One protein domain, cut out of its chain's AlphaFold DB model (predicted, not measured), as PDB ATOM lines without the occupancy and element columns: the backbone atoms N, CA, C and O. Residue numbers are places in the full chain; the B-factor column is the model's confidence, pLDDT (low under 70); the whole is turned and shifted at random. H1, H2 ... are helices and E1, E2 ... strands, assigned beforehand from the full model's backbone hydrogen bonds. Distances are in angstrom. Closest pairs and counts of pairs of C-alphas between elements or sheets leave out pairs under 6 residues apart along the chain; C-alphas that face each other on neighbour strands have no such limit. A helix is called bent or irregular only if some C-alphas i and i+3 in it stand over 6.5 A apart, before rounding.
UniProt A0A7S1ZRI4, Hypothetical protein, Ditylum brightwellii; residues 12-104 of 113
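What this domain is: This is residues 12 to 104 of the 113 residues of the protein "Hypothetical protein" of Ditylum brightwellii (UniProt A0A7S1ZRI4). One long helix, H1, makes a loose frame with a two-stranded hairpin, E2 and E3, whose tip near Ser 35 points away from the helix, while after H1 the chain folds back over the helix with residues 82 to 93 and then turns away from it with residues 94 to 104. Residues 12 to 21, which include the short strand E1, stick out from this body as a free end. The printed part has 93 residues, with three named strands and one named helix in the order E1, E2, E3, H1; the sheet is E2 - E3, antiparallel. The class is mixed, helices and strands, with under half of the residues, 45 of 93, in named elements. The whole is loose, with a radius of gyration of the C-alphas of 16.2 A and spans of 44 by 37 by 28 A.

How they stand to each other: E1, residues 15 to 17, pairs with no named strand, and it lies in residues 12 to 21, which stand free. E2, residues 27 to 33, and E3, residues 39 to 46, form a hairpin of antiparallel neighbours, with 158 degrees between their directions. C-alphas 29 and 44 face each other at 4.7 A. N 30 and O 43 are within hydrogen-bond range at 3.0 A, and so are N 40 and O 32 at 2.8 A. E3 bends by 59 degrees at residue 42. H1, residues 55 to 81, is apart from E2, with no C-alpha of the one within 8 A of the other. E1 is apart from E2, E3 and H1. In H1, 22 of 23 O i to N i+4 pairs are within hydrogen-bond range. H1 is neither bent nor irregular, but only just: C-alphas 62 and 65 are 6.1 A apart. After H1, residues 98 to 99 pair antiparallel with residues 102 to 103.

Where its parts are: E1 begins at C-alpha 15, (10.681, -2.378, -8.859), and is 5.9 A from first to last C-alpha. E2 is 19.2 A long by the same measure and E3 20.1 A; E3 is the longest strand by residues, with 8. H1 runs 39.9 A, from C-alpha 55 at (49.196, 11.366, -17.091) to C-alpha 81 at (34.919, -19.029, 4.535).

The domain as a whole: The two C-alphas farthest apart, those of Ser 35 and Ser 81, are 47.1 A apart. Without residues 12 to 21 the body spans 44 by 31 by 23 A. The printed part has no cut. The link from E2 to E3 is tight, those from E1 to E2 and from E3 to H1 are short, and no link is long. Residues 82 to 104 hold no named element. The mean pLDDT of the printed part is 76.3, and it is under 70 at residues 12 to 22, 47 to 53, 86, 89 to 92 and 100 to 104.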
ATOM      1  N   GLU A  12      13.643   0.944  -6.693       47.19
ATOM      2  CA  GLU A  12      13.256   2.238  -7.259       47.19
ATOM      3  C   GLU A  12      11.847   2.091  -7.852       47.19
ATOM      4  O   GLU A  12      11.570   1.139  -8.588       47.19
ATOM      5  N   ASP A  13      10.919   2.974  -7.469       55.84
ATOM      6  CA  ASP A  13       9.513   2.964  -7.909       55.84
ATOM      7  C   ASP A  13       8.799   1.600  -7.786       55.84
ATOM      8  O   ASP A  13       8.031   1.182  -8.658       55.84
ATOM      9  N   GLY A  14       9.060   0.870  -6.696       50.41
ATOM     10  CA  GLY A  14       8.436  -0.431  -6.428       50.41
ATOM     11  C   GLY A  14       8.902  -1.554  -7.360       50.41
ATOM     12  O   GLY A  14       8.282  -2.620  -7.404       50.41
ATOM     13  N   LYS A  15       9.985  -1.335  -8.113       41.72
ATOM     14  CA  LYS A  15      10.681  -2.378  -8.859       41.72
ATOM     15  C   LYS A  15      11.951  -2.749  -8.116       41.72
ATOM     16  O   LYS A  15      12.826  -1.912  -7.909       41.72
ATOM     17  N   LYS A  16      12.066  -4.035  -7.782       49.78
ATOM     18  CA  LYS A  16      13.325  -4.636  -7.352       49.78
ATOM     19  C   LYS A  16      14.331  -4.447  -8.485       49.78
ATOM     20  O   LYS A  16      14.191  -5.056  -9.550       49.78
ATOM     21  N   LEU A  17      15.311  -3.573  -8.284       53.78
ATOM     22  CA  LEU A  17      16.487  -3.525  -9.133       53.78
ATOM     23  C   LEU A  17      17.161  -4.876  -8.913       53.78
ATOM     24  O   LEU A  17      17.608  -5.186  -7.810       53.78
ATOM     25  N   CYS A  18      17.150  -5.734  -9.934       46.06
ATOM     26  CA  CYS A  18      17.929  -6.965  -9.918       46.06
ATOM     27  C   CYS A  18      19.411  -6.575  -9.888       46.06
ATOM     28  O   CYS A  18      20.074  -6.549 -10.924       46.06
ATOM     29  N   GLY A  19      19.936  -6.266  -8.703       55.19
ATOM     30  CA  GLY A  19      21.354  -6.410  -8.446       55.19
ATOM     31  C   GLY A  19      21.685  -7.865  -8.742       55.19
ATOM     32  O   GLY A  19      21.106  -8.768  -8.139       55.19
ATOM     33  N   ALA A  20      22.530  -8.114  -9.741       56.25
ATOM     34  CA  ALA A  20      23.013  -9.463  -9.968       56.25
ATOM     35  C   ALA A  20      23.712  -9.917  -8.680       56.25
ATOM     36  O   ALA A  20      24.596  -9.213  -8.201       56.25
ATOM     37  N   GLU A  21      23.354 -11.084  -8.139       60.47
ATOM     38  CA  GLU A  21      23.926 -11.639  -6.893       60.47
ATOM     39  C   GLU A  21      25.459 -11.821  -6.938       60.47
ATOM     40  O   GLU A  21      26.078 -12.126  -5.931       60.47
ATOM     41  N   ASN A  22      26.085 -11.631  -8.106       68.38
ATOM     42  CA  ASN A  22      27.536 -11.648  -8.311       68.38
ATOM     43  C   ASN A  22      28.025 -10.426  -9.116       68.38
ATOM     44  O   ASN A  22      29.047 -10.488  -9.802       68.38
ATOM     45  N   GLY A  23      27.253  -9.340  -9.116       73.62
ATOM     46  CA  GLY A  23      27.610  -8.080  -9.756       73.62
ATOM     47  C   GLY A  23      28.323  -7.151  -8.782       73.62
ATOM     48  O   GLY A  23      27.995  -7.103  -7.602       73.62
ATOM     49  N   PHE A  24      29.268  -6.369  -9.292       84.81
ATOM     50  CA  PHE A  24      29.822  -5.224  -8.579       84.81
ATOM     51  C   PHE A  24      29.717  -3.982  -9.465       84.81
ATOM     52  O   PHE A  24      29.668  -4.090 -10.693       84.81
ATOM     53  N   ALA A  25      29.688  -2.806  -8.843       83.88
ATOM     54  CA  ALA A  25      29.703  -1.530  -9.540       83.88
ATOM     55  C   ALA A  25      30.877  -0.686  -9.043       83.88
ATOM     56  O   ALA A  25      31.064  -0.520  -7.840       83.88
ATOM     57  N   PHE A  26      31.651  -0.142  -9.980       84.56
ATOM     58  CA  PHE A  26      32.633   0.895  -9.694       84.56
ATOM     59  C   PHE A  26      32.034   2.249 -10.082       84.56
ATOM     60  O   PHE A  26      31.748   2.497 -11.258       84.56
ATOM     61  N   LEU A  27      31.779   3.084  -9.074       86.06
ATOM     62  CA  LEU A  27      31.095   4.367  -9.215       86.06
ATOM     63  C   LEU A  27      32.090   5.517  -9.057       86.06
ATOM     64  O   LEU A  27      32.948   5.482  -8.176       86.06
ATOM     65  N   GLY A  28      31.951   6.535  -9.902       85.38
ATOM     66  CA  GLY A  28      32.598   7.832  -9.727       85.38
ATOM     67  C   GLY A  28      31.645   8.800  -9.041       85.38
ATOM     68  O   GLY A  28      30.470   8.856  -9.401       85.38
ATOM     69  N   GLY A  29      32.138   9.543  -8.055       87.75
ATOM     70  CA  GLY A  29      31.404  10.640  -7.435       87.75
ATOM     71  C   GLY A  29      32.108  11.953  -7.725       87.75
ATOM     72  O   GLY A  29      33.301  12.076  -7.438       87.75
ATOM     73  N   ASP A  30      31.363  12.918  -8.249       89.12
ATOM     74  CA  ASP A  30      31.849  14.278  -8.428       89.12
ATOM     75  C   ASP A  30      31.422  15.123  -7.229       89.12
ATOM     76  O   ASP A  30      30.266  15.090  -6.786       89.12
ATOM     77  N   PHE A  31      32.380  15.874  -6.690       92.88
ATOM     78  CA  PHE A  31      32.199  16.653  -5.476       92.88
ATOM     79  C   PHE A  31      32.614  18.107  -5.684       92.88
ATOM     80  O   PHE A  31      33.649  18.399  -6.284       92.88
ATOM     81  N   MET A  32      31.844  19.021  -5.100       94.38
ATOM     82  CA  MET A  32      32.242  20.409  -4.885       94.38
ATOM     83  C   MET A  32      32.535  20.641  -3.407       94.38
ATOM     84  O   MET A  32      31.847  20.108  -2.536       94.38
ATOM     85  N   VAL A  33      33.538  21.468  -3.127       95.75
ATOM     86  CA  VAL A  33      33.900  21.880  -1.767       95.75
ATOM     87  C   VAL A  33      33.649  23.377  -1.643       95.75
ATOM     88  O   VAL A  33      34.152  24.152  -2.459       95.75
ATOM     89  N   ASP A  34      32.842  23.779  -0.663       94.38
ATOM     90  CA  ASP A  34      32.546  25.195  -0.428       94.38
ATOM     91  C   ASP A  34      33.617  25.893   0.433       94.38
ATOM     92  O   ASP A  34      34.605  25.291   0.860       94.38
ATOM     93  N   SER A  35      33.436  27.195   0.678       96.12
ATOM     94  CA  SER A  35      34.368  27.998   1.483       96.12
ATOM     95  C   SER A  35      34.480  27.545   2.940       96.12
ATOM     96  O   SER A  35      35.470  27.871   3.591       96.12
ATOM     97  N   ASP A  36      33.493  26.795   3.438       96.31
ATOM     98  CA  ASP A  36      33.460  26.238   4.790       96.31
ATOM     99  C   ASP A  36      33.947  24.776   4.814       96.31
ATOM    100  O   ASP A  36      33.762  24.075   5.811       96.31
ATOM    101  N   LEU A  37      34.557  24.300   3.719       93.19
ATOM    102  CA  LEU A  37      35.016  22.922   3.522       93.19
ATOM    103  C   LEU A  37      33.904  21.868   3.601       93.19
ATOM    104  O   LEU A  37      34.177  20.687   3.842       93.19
ATOM    105  N   LYS A  38      32.646  22.254   3.378       92.00
ATOM    106  CA  LYS A  38      31.563  21.276   3.262       92.00
ATOM    107  C   LYS A  38      31.593  20.667   1.872       92.00
ATOM    108  O   LYS A  38      31.754  21.359   0.867       92.00
ATOM    109  N   VAL A  39      31.432  19.350   1.843       91.81
ATOM    110  CA  VAL A  39      31.453  18.548   0.625       91.81
ATOM    111  C   VAL A  39      30.029  18.372   0.116       91.81
ATOM    112  O   VAL A  39      29.147  17.920   0.848       91.81
ATOM    113  N   TRP A  40      29.822  18.700  -1.152       92.50
ATOM    114  CA  TRP A  40      28.550  18.601  -1.852       92.50
ATOM    115  C   TRP A  40      28.700  17.632  -3.021       92.50
ATOM    116  O   TRP A  40      29.579  17.817  -3.857       92.50
ATOM    117  N   ILE A  41      27.849  16.608  -3.089       91.69
ATOM    118  CA  ILE A  41      27.807  15.681  -4.229       91.69
ATOM    119  C   ILE A  41      27.053  16.362  -5.369       91.69
ATOM    120  O   ILE A  41      25.925  16.816  -5.166       91.69
ATOM    121  N   THR A  42      27.656  16.420  -6.555       90.31
ATOM    122  CA  THR A  42      27.012  16.978  -7.755       90.31
ATOM    123  C   THR A  42      26.465  15.905  -8.673       90.31
ATOM    124  O   THR A  42      25.364  16.055  -9.195       90.31
ATOM    125  N   GLU A  43      27.220  14.825  -8.861       86.44
ATOM    126  CA  GLU A  43      26.870  13.753  -9.785       86.44
ATOM    127  C   GLU A  43      27.433  12.414  -9.302       86.44
ATOM    128  O   GLU A  43      28.480  12.355  -8.654       86.44
ATOM    129  N   MET A  44      26.725  11.335  -9.635       85.56
ATOM    130  CA  MET A  44      27.199   9.966  -9.480       85.56
ATOM    131  C   MET A  44      27.191   9.283 -10.847       85.56
ATOM    132  O   MET A  44      26.147   9.201 -11.492       85.56
ATOM    133  N   GLN A  45      28.347   8.788 -11.278       82.56
ATOM    134  CA  GLN A  45      28.544   8.189 -12.596       82.56
ATOM    135  C   GLN A  45      28.823   6.691 -12.482       82.56
ATOM    136  O   GLN A  45      29.717   6.251 -11.753       82.56
ATOM    137  N   SER A  46      28.085   5.890 -13.253       76.00
ATOM    138  CA  SER A  46      28.404   4.479 -13.472       76.00
ATOM    139  C   SER A  46      29.505   4.362 -14.525       76.00
ATOM    140  O   SER A  46      29.273   4.696 -15.687       76.00
ATOM    141  N   GLY A  47      30.684   3.871 -14.137       67.00
ATOM    142  CA  GLY A  47      31.832   3.802 -15.042       67.00
ATOM    143  C   GLY A  47      32.509   5.164 -15.209       67.00
ATOM    144  O   GLY A  47      32.426   5.739 -16.296       67.00
ATOM    145  N   PRO A  48      33.175   5.684 -14.155       65.56
ATOM    146  CA  PRO A  48      33.962   6.906 -14.274       65.56
ATOM    147  C   PRO A  48      34.956   6.746 -15.422       65.56
ATOM    148  O   PRO A  48      35.616   5.708 -15.537       65.56
ATOM    149  N   GLY A  49      35.008   7.748 -16.300       60.56
ATOM    150  CA  GLY A  49      35.750   7.685 -17.553       60.56
ATOM    151  C   GLY A  49      37.168   7.151 -17.354       60.56
ATOM    152  O   GLY A  49      38.001   7.790 -16.720       60.56
ATOM    153  N   LEU A  50      37.456   5.993 -17.952       60.62
ATOM    154  CA  LEU A  50      38.793   5.387 -18.027       60.62
ATOM    155  C   LEU A  50      39.712   6.144 -19.008       60.62
ATOM    156  O   LEU A  50      40.625   5.559 -19.587       60.62
ATOM    157  N   SER A  51      39.444   7.426 -19.277       58.78
ATOM    158  CA  SER A  51      40.187   8.198 -20.270       58.78
ATOM    159  C   SER A  51      41.630   8.365 -19.803       58.78
ATOM    160  O   SER A  51      41.898   9.017 -18.796       58.78
ATOM    161  N   HIS A  52      42.577   7.813 -20.554       60.28
ATOM    162  CA  HIS A  52      44.014   7.950 -20.296       60.28
ATOM    163  C   HIS A  52      44.588   9.284 -20.799       60.28
ATOM    164  O   HIS A  52      45.799   9.411 -20.972       60.28
ATOM    165  N   ASP A  53      43.724  10.268 -21.046       65.62
ATOM    166  CA  ASP A  53      44.064  11.508 -21.744       65.62
ATOM    167  C   ASP A  53      44.977  12.420 -20.914       65.62
ATOM    168  O   ASP A  53      45.632  13.307 -21.462       65.62
ATOM    169  N   SER A  54      45.072  12.176 -19.602       71.25
ATOM    170  CA  SER A  54      46.047  12.817 -18.722       71.25
ATOM    171  C   SER A  54      46.948  11.792 -18.029       71.25
ATOM    172  O   SER A  54      46.522  10.689 -17.670       71.25
ATOM    173  N   GLU A  55      48.208  12.176 -17.812       77.06
ATOM    174  CA  GLU A  55      49.196  11.366 -17.091       77.06
ATOM    175  C   GLU A  55      48.713  11.016 -15.677       77.06
ATOM    176  O   GLU A  55      48.760   9.850 -15.288       77.06
ATOM    177  N   THR A  56      48.123  11.984 -14.971       76.00
ATOM    178  CA  THR A  56      47.539  11.799 -13.635       76.00
ATOM    179  C   THR A  56      46.412  10.769 -13.634       76.00
ATOM    180  O   THR A  56      46.365   9.896 -12.769       76.00
ATOM    181  N   THR A  57      45.509  10.822 -14.617       75.50
ATOM    182  CA  THR A  57      44.416   9.848 -14.723       75.50
ATOM    183  C   THR A  57      44.968   8.444 -14.973       75.50
ATOM    184  O   THR A  57      44.540   7.484 -14.333       75.50
ATOM    185  N   ARG A  58      45.974   8.313 -15.847       77.69
ATOM    186  CA  ARG A  58      46.626   7.030 -16.140       77.69
ATOM    187  C   ARG A  58      47.315   6.429 -14.912       77.69
ATOM    188  O   ARG A  58      47.164   5.231 -14.675       77.69
ATOM    189  N   GLU A  59      48.050   7.231 -14.150       82.06
ATOM    190  CA  GLU A  59      48.729   6.784 -12.927       82.06
ATOM    191  C   GLU A  59      47.732   6.351 -11.850       82.06
ATOM    192  O   GLU A  59      47.877   5.271 -11.276       82.06
ATOM    193  N   ASN A  60      46.663   7.127 -11.648       78.19
ATOM    194  CA  ASN A  60      45.612   6.767 -10.700       78.19
ATOM    195  C   ASN A  60      44.927   5.452 -11.090       78.19
ATOM    196  O   ASN A  60      44.769   4.570 -10.247       78.19
ATOM    197  N   PHE A  61      44.584   5.252 -12.366       79.69
ATOM    198  CA  PHE A  61      43.967   3.996 -12.803       79.69
ATOM    199  C   PHE A  61      44.893   2.784 -12.685       79.69
ATOM    200  O   PHE A  61      44.407   1.686 -12.400       79.69
ATOM    201  N   ALA A  62      46.207   2.967 -12.842       81.06
ATOM    202  CA  ALA A  62      47.181   1.899 -12.628       81.06
ATOM    203  C   ALA A  62      47.217   1.406 -11.167       81.06
ATOM    204  O   ALA A  62      47.626   0.272 -10.926       81.06
ATOM    205  N   ILE A  63      46.765   2.224 -10.212       80.81
ATOM    206  CA  ILE A  63      46.663   1.876  -8.787       80.81
ATOM    207  C   ILE A  63      45.251   1.376  -8.449       80.81
ATOM    208  O   ILE A  63      45.085   0.335  -7.813       80.81
ATOM    209  N   VAL A  64      44.227   2.097  -8.912       83.06
ATOM    210  CA  VAL A  64      42.817   1.850  -8.583       83.06
ATOM    211  C   VAL A  64      42.343   0.505  -9.134       83.06
ATOM    212  O   VAL A  64      41.780  -0.286  -8.378       83.06
ATOM    213  N   LEU A  65      42.586   0.201 -10.417       83.50
ATOM    214  CA  LEU A  65      42.044  -1.015 -11.040       83.50
ATOM    215  C   LEU A  65      42.558  -2.310 -10.390       83.50
ATOM    216  O   LEU A  65      41.723  -3.155 -10.063       83.50
ATOM    217  N   PRO A  66      43.874  -2.502 -10.150       86.06
ATOM    218  CA  PRO A  66      44.348  -3.673  -9.415       86.06
ATOM    219  C   PRO A  66      43.738  -3.773  -8.016       86.06
ATOM    220  O   PRO A  66      43.344  -4.862  -7.607       86.06
ATOM    221  N   GLY A  67      43.603  -2.644  -7.314       85.44
ATOM    222  CA  GLY A  67      43.001  -2.610  -5.984       85.44
ATOM    223  C   GLY A  67      41.552  -3.105  -5.970       85.44
ATOM    224  O   GLY A  67      41.210  -3.911  -5.110       85.44
ATOM    225  N   ILE A  68      40.736  -2.741  -6.972       86.00
ATOM    226  CA  ILE A  68      39.363  -3.269  -7.117       86.00
ATOM    227  C   ILE A  68      39.373  -4.802  -7.168       86.00
ATOM    228  O   ILE A  68      38.580  -5.450  -6.488       86.00
ATOM    229  N   PHE A  69      40.269  -5.404  -7.952       86.12
ATOM    230  CA  PHE A  69      40.327  -6.864  -8.060       86.12
ATOM    231  C   PHE A  69      40.754  -7.537  -6.756       86.12
ATOM    232  O   PHE A  69      40.219  -8.594  -6.428       86.12
ATOM    233  N   GLU A  70      41.689  -6.947  -6.012       87.00
ATOM    234  CA  GLU A  70      42.098  -7.479  -4.708       87.00
ATOM    235  C   GLU A  70      40.962  -7.392  -3.683       87.00
ATOM    236  O   GLU A  70      40.670  -8.388  -3.022       87.00
ATOM    237  N   VAL A  71      40.236  -6.270  -3.647       86.25
ATOM    238  CA  VAL A  71      39.020  -6.102  -2.834       86.25
ATOM    239  C   VAL A  71      37.985  -7.183  -3.162       86.25
ATOM    240  O   VAL A  71      37.487  -7.858  -2.263       86.25
ATOM    241  N   LEU A  72      37.684  -7.399  -4.446       86.12
ATOM    242  CA  LEU A  72      36.697  -8.401  -4.868       86.12
ATOM    243  C   LEU A  72      37.122  -9.832  -4.511       86.12
ATOM    244  O   LEU A  72      36.288 -10.634  -4.086       86.12
ATOM    245  N   LYS A  73      38.409 -10.166  -4.663       87.19
ATOM    246  CA  LYS A  73      38.942 -11.478  -4.259       87.19
ATOM    247  C   LYS A  73      38.834 -11.682  -2.756       87.19
ATOM    248  O   LYS A  73      38.454 -12.770  -2.330       87.19
ATOM    249  N   GLU A  74      39.166 -10.661  -1.972       86.44
ATOM    250  CA  GLU A  74      39.103 -10.707  -0.515       86.44
ATOM    251  C   GLU A  74      37.662 -10.896  -0.032       86.44
ATOM    252  O   GLU A  74      37.390 -11.821   0.736       86.44
ATOM    253  N   VAL A  75      36.726 -10.091  -0.549       84.19
ATOM    254  CA  VAL A  75      35.289 -10.236  -0.274       84.19
ATOM    255  C   VAL A  75      34.834 -11.657  -0.592       84.19
ATOM    256  O   VAL A  75      34.258 -12.326   0.267       84.19
ATOM    257  N   ARG A  76      35.178 -12.168  -1.780       84.25
ATOM    258  CA  ARG A  76      34.789 -13.520  -2.184       84.25
ATOM    259  C   ARG A  76      35.403 -14.606  -1.300       84.25
ATOM    260  O   ARG A  76      34.740 -15.595  -0.994       84.25
ATOM    261  N   ALA A  77      36.663 -14.461  -0.902       85.62
ATOM    262  CA  ALA A  77      37.328 -15.414  -0.020       85.62
ATOM    263  C   ALA A  77      36.637 -15.477   1.349       85.62
ATOM    264  O   ALA A  77      36.343 -16.576   1.823       85.62
ATOM    265  N   ARG A  78      36.308 -14.315   1.926       83.81
ATOM    266  CA  ARG A  78      35.607 -14.205   3.213       83.81
ATOM    267  C   ARG A  78      34.179 -14.744   3.151       83.81
ATOM    268  O   ARG A  78      33.748 -15.450   4.057       83.81
ATOM    269  N   GLU A  79      33.456 -14.494   2.059       80.88
ATOM    270  CA  GLU A  79      32.143 -15.111   1.825       80.88
ATOM    271  C   GLU A  79      32.226 -16.642   1.840       80.88
ATOM    272  O   GLU A  79      31.436 -17.308   2.508       80.88
ATOM    273  N   MET A  80      33.195 -17.211   1.113       80.62
ATOM    274  CA  MET A  80      33.365 -18.663   1.016       80.62
ATOM    275  C   MET A  80      33.794 -19.300   2.344       80.62
ATOM    276  O   MET A  80      33.440 -20.455   2.595       80.62
ATOM    277  N   SER A  81      34.538 -18.578   3.189       83.38
ATOM    278  CA  SER A  81      34.919 -19.029   4.535       83.38
ATOM    279  C   SER A  81      33.839 -18.769   5.594       83.38
ATOM    280  O   SER A  81      33.905 -19.342   6.682       83.38
ATOM    281  N   GLY A  82      32.818 -17.965   5.279       79.94
ATOM    282  CA  GLY A  82      31.789 -17.535   6.230       79.94
ATOM    283  C   GLY A  82      32.287 -16.487   7.231       79.94
ATOM    284  O   GLY A  82      31.677 -16.302   8.286       79.94
ATOM    285  N   GLU A  83      33.398 -15.821   6.924       77.25
ATOM    286  CA  GLU A  83      33.971 -14.757   7.741       77.25
ATOM    287  C   GLU A  83      33.239 -13.428   7.530       77.25
ATOM    288  O   GLU A  83      32.728 -13.106   6.455       77.25
ATOM    289  N   LEU A  84      33.202 -12.609   8.580       72.62
ATOM    290  CA  LEU A  84      32.630 -11.274   8.491       72.62
ATOM    291  C   LEU A  84      33.589 -10.339   7.739       72.62
ATOM    292  O   LEU A  84      34.750 -10.176   8.101       72.62
ATOM    293  N   ILE A  85      33.065  -9.656   6.724       72.75
ATOM    294  CA  ILE A  85      33.707  -8.463   6.151       72.75
ATOM    295  C   ILE A  85      33.614  -7.340   7.201       72.75
ATOM    296  O   ILE A  85      32.499  -6.952   7.556       72.75
ATOM    297  N   SER A  86      34.741  -6.871   7.729       68.94
ATOM    298  CA  SER A  86      34.808  -5.804   8.743       68.94
ATOM    299  C   SER A  86      35.833  -4.747   8.349       68.94
ATOM    300  O   SER A  86      35.468  -3.623   8.031       68.94
ATOM    301  N   GLU A  87      37.103  -5.132   8.304       72.75
ATOM    302  CA  GLU A  87      38.219  -4.316   7.834       72.75
ATOM    303  C   GLU A  87      38.859  -5.024   6.646       72.75
ATOM    304  O   GLU A  87      39.027  -6.248   6.672       72.75
ATOM    305  N   MET A  88      39.163  -4.257   5.600       71.06
ATOM    306  CA  MET A  88      39.841  -4.768   4.413       71.06
ATOM    307  C   MET A  88      41.333  -4.904   4.713       71.06
ATOM    308  O   MET A  88      41.952  -3.975   5.232       71.06
ATOM    309  N   GLU A  89      41.901  -6.057   4.386       69.06
ATOM    310  CA  GLU A  89      43.340  -6.328   4.491       69.06
ATOM    311  C   GLU A  89      44.082  -5.996   3.183       69.06
ATOM    312  O   GLU A  89      45.310  -5.874   3.173       69.06
ATOM    313  N   SER A  90      43.347  -5.851   2.075       61.12
ATOM    314  CA  SER A  90      43.866  -5.433   0.767       61.12
ATOM    315  C   SER A  90      44.586  -4.069   0.814       61.12
ATOM    316  O   SER A  90      44.323  -3.229   1.675       61.12
ATOM    317  N   PRO A  91      45.554  -3.829  -0.093       57.91
ATOM    318  CA  PRO A  91      46.564  -2.787   0.095       57.91
ATOM    319  C   PRO A  91      45.991  -1.360   0.113       57.91
ATOM    320  O   PRO A  91      45.523  -0.879  -0.917       57.91
ATOM    321  N   ASN A  92      46.127  -0.698   1.276       60.94
ATOM    322  CA  ASN A  92      46.235   0.740   1.631       60.94
ATOM    323  C   ASN A  92      45.461   1.825   0.842       60.94
ATOM    324  O   ASN A  92      45.669   3.010   1.091       60.94
ATOM    325  N   THR A  93      44.603   1.475  -0.110       73.75
ATOM    326  CA  THR A  93      43.940   2.412  -1.035       73.75
ATOM    327  C   THR A  93      42.421   2.276  -1.038       73.75
ATOM    328  O   THR A  93      41.741   3.124  -1.609       73.75
ATOM    329  N   TRP A  94      41.891   1.245  -0.375       82.75
ATOM    330  CA  TRP A  94      40.463   0.972  -0.263       82.75
ATOM    331  C   TRP A  94      40.072   0.820   1.199       82.75
ATOM    332  O   TRP A  94      40.797   0.213   1.982       82.75
ATOM    333  N   GLU A  95      38.908   1.355   1.551       83.38
ATOM    334  CA  GLU A  95      38.391   1.349   2.913       83.38
ATOM    335  C   GLU A  95      36.911   0.961   2.906       83.38
ATOM    336  O   GLU A  95      36.124   1.455   2.091       83.38
ATOM    337  N   LEU A  96      36.519   0.072   3.821       83.25
ATOM    338  CA  LEU A  96      35.113  -0.259   4.013       83.25
ATOM    339  C   LEU A  96      34.432   0.871   4.790       83.25
ATOM    340  O   LEU A  96      34.555   0.963   6.008       83.25
ATOM    341  N   ILE A  97      33.664   1.703   4.090       82.50
ATOM    342  CA  ILE A  97      32.974   2.837   4.721       82.50
ATOM    343  C   ILE A  97      31.562   2.505   5.234       82.50
ATOM    344  O   ILE A  97      31.021   3.218   6.086       82.50
ATOM    345  N   TYR A  98      30.952   1.426   4.736       80.75
ATOM    346  CA  TYR A  98      29.588   1.028   5.084       80.75
ATOM    347  C   TYR A  98      29.353  -0.474   4.891       80.75
ATOM    348  O   TYR A  98      29.728  -1.032   3.860       80.75
ATOM    349  N   LYS A  99      28.677  -1.104   5.858       76.88
ATOM    350  CA  LYS A  99      28.091  -2.451   5.756       76.88
ATOM    351  C   LYS A  99      27.050  -2.624   6.861       76.88
ATOM    352  O   LYS A  99      27.441  -2.569   8.010       76.88
ATOM    353  N   ASP A 100      25.772  -2.836   6.558       68.81
ATOM    354  CA  ASP A 100      24.682  -3.183   7.500       68.81
ATOM    355  C   ASP A 100      24.959  -2.967   9.006       68.81
ATOM    356  O   ASP A 100      25.473  -3.841   9.705       68.81
ATOM    357  N   ASN A 101      24.575  -1.796   9.525       65.25
ATOM    358  CA  ASN A 101      24.804  -1.335  10.909       65.25
ATOM    359  C   ASN A 101      26.267  -1.013  11.287       65.25
ATOM    360  O   ASN A 101      26.500  -0.483  12.373       65.25
ATOM    361  N   PHE A 102      27.239  -1.247  10.405       60.53
ATOM    362  CA  PHE A 102      28.591  -0.696  10.481       60.53
ATOM    363  C   PHE A 102      28.680   0.582   9.644       60.53
ATOM    364  O   PHE A 102      28.394   0.595   8.442       60.53
ATOM    365  N   ARG A 103      29.092   1.669  10.297       58.97
ATOM    366  CA  ARG A 103      29.353   2.960   9.666       58.97
ATOM    367  C   ARG A 103      30.761   3.391  10.022       58.97
ATOM    368  O   ARG A 103      31.070   3.553  11.204       58.97
ATOM    369  N   PHE A 104      31.577   3.632   9.007       59.53
ATOM    370  CA  PHE A 104      32.863   4.263   9.229       59.53
ATOM    371  C   PHE A 104      32.663   5.655   9.833       59.53
ATOM    372  O   PHE A 104      31.839   6.450   9.371       59.53
TER     373      PHE A 104